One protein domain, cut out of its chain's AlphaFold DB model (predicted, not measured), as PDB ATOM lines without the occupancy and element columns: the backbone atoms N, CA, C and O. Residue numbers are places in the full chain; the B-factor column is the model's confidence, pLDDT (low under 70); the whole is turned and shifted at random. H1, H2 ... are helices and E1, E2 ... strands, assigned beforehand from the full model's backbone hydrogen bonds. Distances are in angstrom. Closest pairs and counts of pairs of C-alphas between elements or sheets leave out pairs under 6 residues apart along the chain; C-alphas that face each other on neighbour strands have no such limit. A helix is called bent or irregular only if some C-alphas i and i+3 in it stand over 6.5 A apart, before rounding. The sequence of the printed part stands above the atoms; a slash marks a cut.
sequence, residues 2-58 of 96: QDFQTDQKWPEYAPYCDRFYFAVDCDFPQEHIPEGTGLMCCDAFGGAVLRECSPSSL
ATOM      1  N   GLN A   2      20.448  -3.582 -19.701       80.88
ATOM      2  CA  GLN A   2      20.174  -4.737 -18.831       80.88
ATOM      3  C   GLN A   2      18.759  -4.769 -18.227       80.88
ATOM      4  O   GLN A   2      18.187  -5.847 -18.106       80.88
ATOM      5  N   ASP A   3      18.176  -3.606 -17.919       84.81
ATOM      6  CA  ASP A   3      16.808  -3.510 -17.383       84.81
ATOM      7  C   ASP A   3      15.763  -4.052 -18.380       84.81
ATOM      8  O   ASP A   3      15.053  -5.012 -18.089       84.81
ATOM      9  N   PHE A   4      15.795  -3.561 -19.627       84.44
ATOM     10  CA  PHE A   4      14.947  -4.055 -20.720       84.44
ATOM     11  C   PHE A   4      15.123  -5.559 -20.991       84.44
ATOM     12  O   PHE A   4      14.146  -6.274 -21.185       84.44
ATOM     13  N   GLN A   5      16.362  -6.060 -20.994       85.94
ATOM     14  CA  GLN A   5      16.625  -7.483 -21.254       85.94
ATOM     15  C   GLN A   5      16.141  -8.405 -20.125       85.94
ATOM     16  O   GLN A   5      15.870  -9.585 -20.361       85.94
ATOM     17  N   THR A   6      16.064  -7.886 -18.898       90.56
ATOM     18  CA  THR A   6      15.635  -8.662 -17.729       90.56
ATOM     19  C   THR A   6      14.114  -8.751 -17.658       90.56
ATOM     20  O   THR A   6      13.578  -9.803 -17.303       90.56
ATOM     21  N   ASP A   7      13.402  -7.692 -18.048       88.94
ATOM     22  CA  ASP A   7      11.940  -7.659 -18.035       88.94
ATOM     23  C   ASP A   7      11.318  -8.330 -19.269       88.94
ATOM     24  O   ASP A   7      10.655  -7.710 -20.091       88.94
ATOM     25  N   GLN A   8      11.495  -9.643 -19.407       89.88
ATOM     26  CA  GLN A   8      10.907 -10.408 -20.519       89.88
ATOM     27  C   GLN A   8       9.378 -10.560 -20.420       89.88
ATOM     28  O   GLN A   8       8.748 -11.067 -21.349       89.88
ATOM     29  N   LYS A   9       8.772 -10.137 -19.303       93.12
ATOM     30  CA  LYS A   9       7.327 -10.230 -19.047       93.12
ATOM     31  C   LYS A   9       6.578  -8.953 -19.390       93.12
ATOM     32  O   LYS A   9       5.357  -8.925 -19.248       93.12
ATOM     33  N   TRP A  10       7.267  -7.937 -19.907       92.56
ATOM     34  CA  TRP A  10       6.656  -6.678 -20.313       92.56
ATOM     35  C   TRP A  10       5.355  -6.824 -21.143       92.56
ATOM     36  O   TRP A  10       4.444  -6.019 -20.919       92.56
ATOM     37  N   PRO A  11       5.160  -7.832 -22.036       92.62
ATOM     38  CA  PRO A  11       3.906  -7.955 -22.786       92.62
ATOM     39  C   PRO A  11       2.687  -8.218 -21.894       92.62
ATOM     40  O   PRO A  11       1.565  -7.859 -22.252       92.62
ATOM     41  N   GLU A  12       2.888  -8.816 -20.717       94.50
ATOM     42  CA  GLU A  12       1.831  -9.095 -19.741       94.50
ATOM     43  C   GLU A  12       1.254  -7.813 -19.121       94.50
ATOM     44  O   GLU A  12       0.160  -7.835 -18.551       94.50
ATOM     45  N   TYR A  13       1.950  -6.681 -19.255       93.12
ATOM     46  CA  TYR A  13       1.500  -5.384 -18.751       93.12
ATOM     47  C   TYR A  13       0.569  -4.656 -19.726       93.12
ATOM     48  O   TYR A  13      -0.279  -3.876 -19.287       93.12
ATOM     49  N   ALA A  14       0.656  -4.940 -21.031       91.56
ATOM     50  CA  ALA A  14      -0.148  -4.275 -22.061       91.56
ATOM     51  C   ALA A  14      -1.678  -4.325 -21.810       91.56
ATOM     52  O   ALA A  14      -2.342  -3.307 -22.010       91.56
ATOM     53  N   PRO A  15      -2.272  -5.420 -21.281       93.38
ATOM     54  CA  PRO A  15      -3.702  -5.482 -20.953       93.38
ATOM     55  C   PRO A  15      -4.162  -4.591 -19.782       93.38
ATOM     56  O   PRO A  15      -5.333  -4.666 -19.392       93.38
ATOM     57  N   TYR A  16      -3.268  -3.805 -19.173       95.25
ATOM     58  CA  TYR A  16      -3.547  -2.932 -18.026       95.25
ATOM     59  C   TYR A  16      -3.409  -1.436 -18.339       95.25
ATOM     60  O   TYR A  16      -3.569  -0.610 -17.439       95.25
ATOM     61  N   CYS A  17      -3.182  -1.071 -19.600       95.38
ATOM     62  CA  CYS A  17      -3.117   0.310 -20.064       95.38
ATOM     63  C   CYS A  17      -3.863   0.487 -21.391       95.38
ATOM     64  O   CYS A  17      -3.978  -0.453 -22.170       95.38
ATOM     65  N   ASP A  18      -4.331   1.706 -21.670       95.19
ATOM     66  CA  ASP A  18      -4.876   2.036 -22.994       95.19
ATOM     67  C   ASP A  18      -3.778   2.285 -24.035       95.19
ATOM     68  O   ASP A  18      -4.019   2.179 -25.235       95.19
ATOM     69  N   ARG A  19      -2.580   2.663 -23.580       95.31
ATOM     70  CA  ARG A  19      -1.394   2.903 -24.403       95.31
ATOM     71  C   ARG A  19      -0.168   2.449 -23.628       95.31
ATOM     72  O   ARG A  19      -0.030   2.800 -22.456       95.31
ATOM     73  N   PHE A  20       0.704   1.698 -24.288       95.62
ATOM     74  CA  PHE A  20       1.915   1.156 -23.685       95.62
ATOM     75  C   PHE A  20       3.143   1.841 -24.286       95.62
ATOM     76  O   PHE A  20       3.313   1.833 -25.508       95.62
ATOM     77  N   TYR A  21       3.987   2.423 -23.434       96.25
ATOM     78  CA  TYR A  21       5.218   3.099 -23.842       96.25
ATOM     79  C   TYR A  21       6.411   2.540 -23.078       96.25
ATOM     80  O   TYR A  21       6.329   2.320 -21.870       96.25
ATOM     81  N   PHE A  22       7.534   2.408 -23.775       95.81
ATOM     82  CA  PHE A  22       8.843   2.379 -23.139       95.81
ATOM     83  C   PHE A  22       9.369   3.808 -23.028       95.81
ATOM     84  O   PHE A  22       9.340   4.561 -24.003       95.81
ATOM     85  N   ALA A  23       9.855   4.169 -21.846       95.25
ATOM     86  CA  ALA A  23      10.622   5.386 -21.628       95.25
ATOM     87  C   ALA A  23      12.091   4.996 -21.473       95.25
ATOM     88  O   ALA A  23      12.426   4.191 -20.602       95.25
ATOM     89  N   VAL A  24      12.944   5.527 -22.340       95.00
ATOM     90  CA  VAL A  24      14.377   5.227 -22.368       95.00
ATOM     91  C   VAL A  24      15.190   6.515 -22.304       95.00
ATOM     92  O   VAL A  24      14.668   7.594 -22.571       95.00
ATOM     93  N   ASP A  25      16.463   6.398 -21.946       93.69
ATOM     94  CA  ASP A  25      17.408   7.506 -22.077       93.69
ATOM     95  C   ASP A  25      17.729   7.786 -23.557       93.69
ATOM     96  O   ASP A  25      17.543   6.920 -24.417       93.69
ATOM     97  N   CYS A  26      18.217   8.986 -23.869       90.00
ATOM     98  CA  CYS A  26      18.423   9.415 -25.254       90.00
ATOM     99  C   CYS A  26      19.568   8.677 -25.963       90.00
ATOM    100  O   CYS A  26      19.534   8.569 -27.188       90.00
ATOM    101  N   ASP A  27      20.506   8.094 -25.213       91.56
ATOM    102  CA  ASP A  27      21.571   7.246 -25.759       91.56
ATOM    103  C   ASP A  27      21.153   5.767 -25.890       91.56
ATOM    104  O   ASP A  27      21.947   4.911 -26.293       91.56
ATOM    105  N   PHE A  28      19.910   5.417 -25.538       91.94
ATOM    106  CA  PHE A  28      19.438   4.041 -25.640       91.94
ATOM    107  C   PHE A  28      19.198   3.637 -27.109       91.94
ATOM    108  O   PHE A  28      18.489   4.341 -27.831       91.94
ATOM    109  N   PRO A  29      19.697   2.466 -27.550       92.69
ATOM    110  CA  PRO A  29      19.486   1.976 -28.911       92.69
ATOM    111  C   PRO A  29      18.015   1.596 -29.149       92.69
ATOM    112  O   PRO A  29      17.512   0.570 -28.675       92.69
ATOM    113  N   GLN A  30      17.307   2.470 -29.864       92.12
ATOM    114  CA  GLN A  30      15.854   2.440 -30.056       92.12
ATOM    115  C   GLN A  30      15.380   1.238 -30.882       92.12
ATOM    116  O   GLN A  30      14.236   0.805 -30.742       92.12
ATOM    117  N   GLU A  31      16.257   0.666 -31.706       91.44
ATOM    118  CA  GLU A  31      16.017  -0.520 -32.532       91.44
ATOM    119  C   GLU A  31      15.687  -1.778 -31.717       91.44
ATOM    120  O   GLU A  31      15.071  -2.707 -32.235       91.44
ATOM    121  N   HIS A  32      16.046  -1.809 -30.430       91.19
ATOM    122  CA  HIS A  32      15.670  -2.909 -29.543       91.19
ATOM    123  C   HIS A  32      14.219  -2.830 -29.065       91.19
ATOM    124  O   HIS A  32      13.692  -3.828 -28.571       91.19
ATOM    125  N   ILE A  33      13.568  -1.669 -29.185       92.56
ATOM    126  CA  ILE A  33      12.204  -1.475 -28.702       92.56
ATOM    127  C   ILE A  33      11.200  -1.923 -29.773       92.56
ATOM    128  O   ILE A  33      11.160  -1.319 -30.851       92.56
ATOM    129  N   PRO A  34      10.324  -2.905 -29.480       91.81
ATOM    130  CA  PRO A  34       9.371  -3.442 -30.448       91.81
ATOM    131  C   PRO A  34       8.492  -2.363 -31.093       91.81
ATOM    132  O   PRO A  34       7.907  -1.531 -30.396       91.81
ATOM    133  N   GLU A  35       8.335  -2.413 -32.418       89.44
ATOM    134  CA  GLU A  35       7.600  -1.397 -33.194       89.44
ATOM    135  C   GLU A  35       6.134  -1.223 -32.770       89.44
ATOM    136  O   GLU A  35       5.597  -0.123 -32.855       89.44
ATOM    137  N   GLY A  36       5.490  -2.277 -32.255       86.75
ATOM    138  CA  GLY A  36       4.101  -2.226 -31.776       86.75
ATOM    139  C   GLY A  36       3.895  -1.438 -30.474       86.75
ATOM    140  O   GLY A  36       2.758  -1.275 -30.032       86.75
ATOM    141  N   THR A  37       4.972  -0.958 -29.851       94.44
ATOM    142  CA  THR A  37       4.937  -0.192 -28.600       94.44
ATOM    143  C   THR A  37       5.320   1.263 -28.830       94.44
ATOM    144  O   THR A  37       6.102   1.593 -29.731       94.44
ATOM    145  N   GLY A  38       4.767   2.146 -27.999       96.12
ATOM    146  CA  GLY A  38       5.167   3.542 -27.979       96.12
ATOM    147  C   GLY A  38       6.576   3.707 -27.415       96.12
ATOM    148  O   GLY A  38       7.042   2.886 -26.621       96.12
ATOM    149  N   LEU A  39       7.246   4.780 -27.815       96.81
ATOM    150  CA  LEU A  39       8.601   5.099 -27.376       96.81
ATOM    151  C   LEU A  39       8.688   6.559 -26.948       96.81
ATOM    152  O   LEU A  39       8.261   7.452 -27.683       96.81
ATOM    153  N   MET A  40       9.281   6.790 -25.784       97.06
ATOM    154  CA  MET A  40       9.614   8.110 -25.258       97.06
ATOM    155  C   MET A  40      11.112   8.165 -24.938       97.06
ATOM    156  O   MET A  40      11.622   7.215 -24.343       97.06
ATOM    157  N   CYS A  41      11.802   9.257 -25.293       95.75
ATOM    158  CA  CYS A  41      13.075   9.589 -24.636       95.75
ATOM    159  C   CYS A  41      12.774  10.480 -23.430       95.75
ATOM    160  O   CYS A  41      12.049  11.466 -23.580       95.75
ATOM    161  N   CYS A  42      13.340  10.158 -22.268       96.19
ATOM    162  CA  CYS A  42      13.228  10.961 -21.057       96.19
ATOM    163  C   CYS A  42      14.593  11.156 -20.391       96.19
ATOM    164  O   CYS A  42      15.415  10.244 -20.378       96.19
ATOM    165  N   ASP A  43      14.779  12.317 -19.769       93.62
ATOM    166  CA  ASP A  43      15.909  12.645 -18.902       93.62
ATOM    167  C   ASP A  43      15.410  13.090 -17.508       93.62
ATOM    168  O   ASP A  43      14.261  12.855 -17.125       93.62
ATOM    169  N   ALA A  44      16.282  13.714 -16.709       94.38
ATOM    170  CA  ALA A  44      15.929  14.202 -15.374       94.38
ATOM    171  C   ALA A  44      15.000  15.435 -15.375       94.38
ATOM    172  O   ALA A  44      14.428  15.767 -14.335       94.38
ATOM    173  N   PHE A  45      14.865  16.129 -16.505       93.38
ATOM    174  CA  PHE A  45      14.108  17.373 -16.637       93.38
ATOM    175  C   PHE A  45      12.763  17.163 -17.336       93.38
ATOM    176  O   PHE A  45      11.805  17.883 -17.046       93.38
ATOM    177  N   GLY A  46      12.658  16.183 -18.234       93.81
ATOM    178  CA  GLY A  46      11.430  15.900 -18.959       93.81
ATOM    179  C   GLY A  46      11.536  14.713 -19.909       93.81
ATOM    180  O   GLY A  46      12.326  13.795 -19.720       93.81
ATOM    181  N   GLY A  47      10.689  14.717 -20.938       95.56
ATOM    182  CA  GLY A  47      10.705  13.691 -21.970       95.56
ATOM    183  C   GLY A  47       9.807  14.019 -23.154       95.56
ATOM    184  O   GLY A  47       8.913  14.863 -23.062       95.56
ATOM    185  N   ALA A  48      10.059  13.348 -24.273       96.38
ATOM    186  CA  ALA A  48       9.353  13.526 -25.534       96.38
ATOM    187  C   ALA A  48       8.928  12.176 -26.118       96.38
ATOM    188  O   ALA A  48       9.687  11.205 -26.094       96.38
ATOM    189  N   VAL A  49       7.717  12.124 -26.677       96.25
ATOM    190  CA  VAL A  49       7.231  10.958 -27.425       96.25
ATOM    191  C   VAL A  49       7.907  10.942 -28.793       96.25
ATOM    192  O   VAL A  49       7.741  11.869 -29.581       96.25
ATOM    193  N   LEU A  50       8.661   9.880 -29.072       95.00
ATOM    194  CA  LEU A  50       9.341   9.665 -30.351       95.00
ATOM    195  C   LEU A  50       8.510   8.788 -31.289       95.00
ATOM    196  O   LEU A  50       8.543   8.963 -32.505       95.00
ATOM    197  N   ARG A  51       7.748   7.847 -30.720       95.25
ATOM    198  CA  ARG A  51       6.843   6.967 -31.462       95.25
ATOM    199  C   ARG A  51       5.537   6.795 -30.706       95.25
ATOM    200  O   ARG A  51       5.531   6.400 -29.540       95.25
ATOM    201  N   GLU A  52       4.435   7.061 -31.393       95.19
ATOM    202  CA  GLU A  52       3.098   6.848 -30.850       95.19
ATOM    203  C   GLU A  52       2.725   5.365 -30.809       95.19
ATOM    204  O   GLU A  52       3.067   4.594 -31.705       95.19
ATOM    205  N   CYS A  53       1.983   4.973 -29.773       93.81
ATOM    206  CA  CYS A  53       1.419   3.631 -29.650       93.81
ATOM    207  C   CYS A  53      -0.012   3.593 -30.202       93.81
ATOM    208  O   CYS A  53      -0.810   4.504 -29.950       93.81
ATOM    209  N   SER A  54      -0.365   2.502 -30.883       90.19
ATOM    210  CA  SER A  54      -1.758   2.210 -31.223       90.19
ATOM    211  C   SER A  54      -2.589   2.018 -29.946       90.19
ATOM    212  O   SER A  54      -2.222   1.205 -29.097       90.19
ATOM    213  N   PRO A  55      -3.713   2.737 -29.777       90.88
ATOM    214  CA  PRO A  55      -4.524   2.618 -28.575       90.88
ATOM    215  C   PRO A  55      -5.184   1.235 -28.484       90.88
ATOM    216  O   PRO A  55      -5.783   0.751 -29.444       90.88
ATOM    217  N   SER A  56      -5.140   0.637 -27.296       91.88
ATOM    218  CA  SER A  56      -5.780  -0.633 -26.950       91.88
ATOM    219  C   SER A  56      -6.712  -0.422 -25.760       91.88
ATOM    220  O   SER A  56      -6.310  -0.550 -24.608       91.88
ATOM    221  N   SER A  57      -7.970  -0.072 -26.036       93.88
ATOM    222  CA  SER A  57      -8.920   0.330 -24.994       93.88
ATOM    223  C   SER A  57      -9.147  -0.756 -23.940       93.88
ATOM    224  O   SER A  57      -9.530  -1.888 -24.246       93.88
ATOM    225  N   LEU A  58      -8.994  -0.380 -22.672       95.94
ATOM    226  CA  LEU A  58      -9.362  -1.223 -21.545       95.94
ATOM    227  C   LEU A  58     -10.876  -1.385 -21.444       95.94
ATOM    228  O   LEU A  58     -11.638  -0.410 -21.503       95.94
TER     229      LEU A  58
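AT A GLANCE: This is residues 2 to 58 of the 96 residues of an uncharacterized protein of Alphaproteobacteria bacterium 32-64-14 (UniProt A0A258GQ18). This is a small, twisted three-stranded sheet with two short helices, H1 and H2, strung one after the other beyond its E1 edge, neither of them packed on it. A long loop, residues 25 to 37, folds back from the end of E1 to the start of E2, and a tail, residues 52 to 58, leads away from E3. The printed part has 57 residues, in the order H1, H2, E1, E2, E3; the sheet is mixed, in the order E1, E2, E3. The class is mixed, helices and strands, with under half of the residues, 26, in named elements. The whole is compact, with a radius of gyration of the C-alphas of 11.5 A and spans of 31 by 23 by 19 A.

HOW THE PARTS SIT: Start at H1, residues 2 to 6, which is apart from the next helix, H2, residues 10 to 16. Neither helix is on the sheet, each having 2 pairs of C-alphas within 10 A of it. Go on to E1, residues 21 to 24, an edge strand from which H1 is apart. Beside it find the inner strand E2, residues 38 to 42: the two are parallel at 31 degrees, with N 22 and O 38 within hydrogen-bond range at 2.9 A, as are N 40 and O 22 at 2.9 A. E3, residues 47 to 51, is the other edge strand and forms a hairpin with E2, antiparallel at 153 degrees; look at N 48 and O 41, 2.8 A apart. H1 and H2 are both apart from E2 and E3. In H1 every O i to N i+4 pair is within hydrogen-bond range; in H2 0 of 3 are, while 3 of its 4 O i to N i+3 pairs are.

IN THESE COORDINATES: Find C-alpha 2 at (20.174, -4.737, -18.831), where H1 begins; it runs 6.1 A to C-alpha 6. H2 runs 11.1 A from Trp 10 to Tyr 16 and is irregular, but only just: C-alphas 12 and 15 are 6.7 A apart. E1 begins at C-alpha 21, (5.218, 3.099, -23.842), and covers 9.5 A. E2 runs 13.0 A from Gly 38 to Cys 42. E3 runs 12.3 A from Gly 47 to C-alpha 51 at (6.843, 6.967, -31.462).

THE WHOLE: The two C-alphas farthest apart are those of Asp 27 and Leu 58, at 32.3 A. The link from E1 to E2, 13 residues, is long; the links H1 to H2, H2 to E1 and E2 to E3 are tight. The printed part has no cut. Its mean pLDDT is 92.8, and no printed residue is under 70.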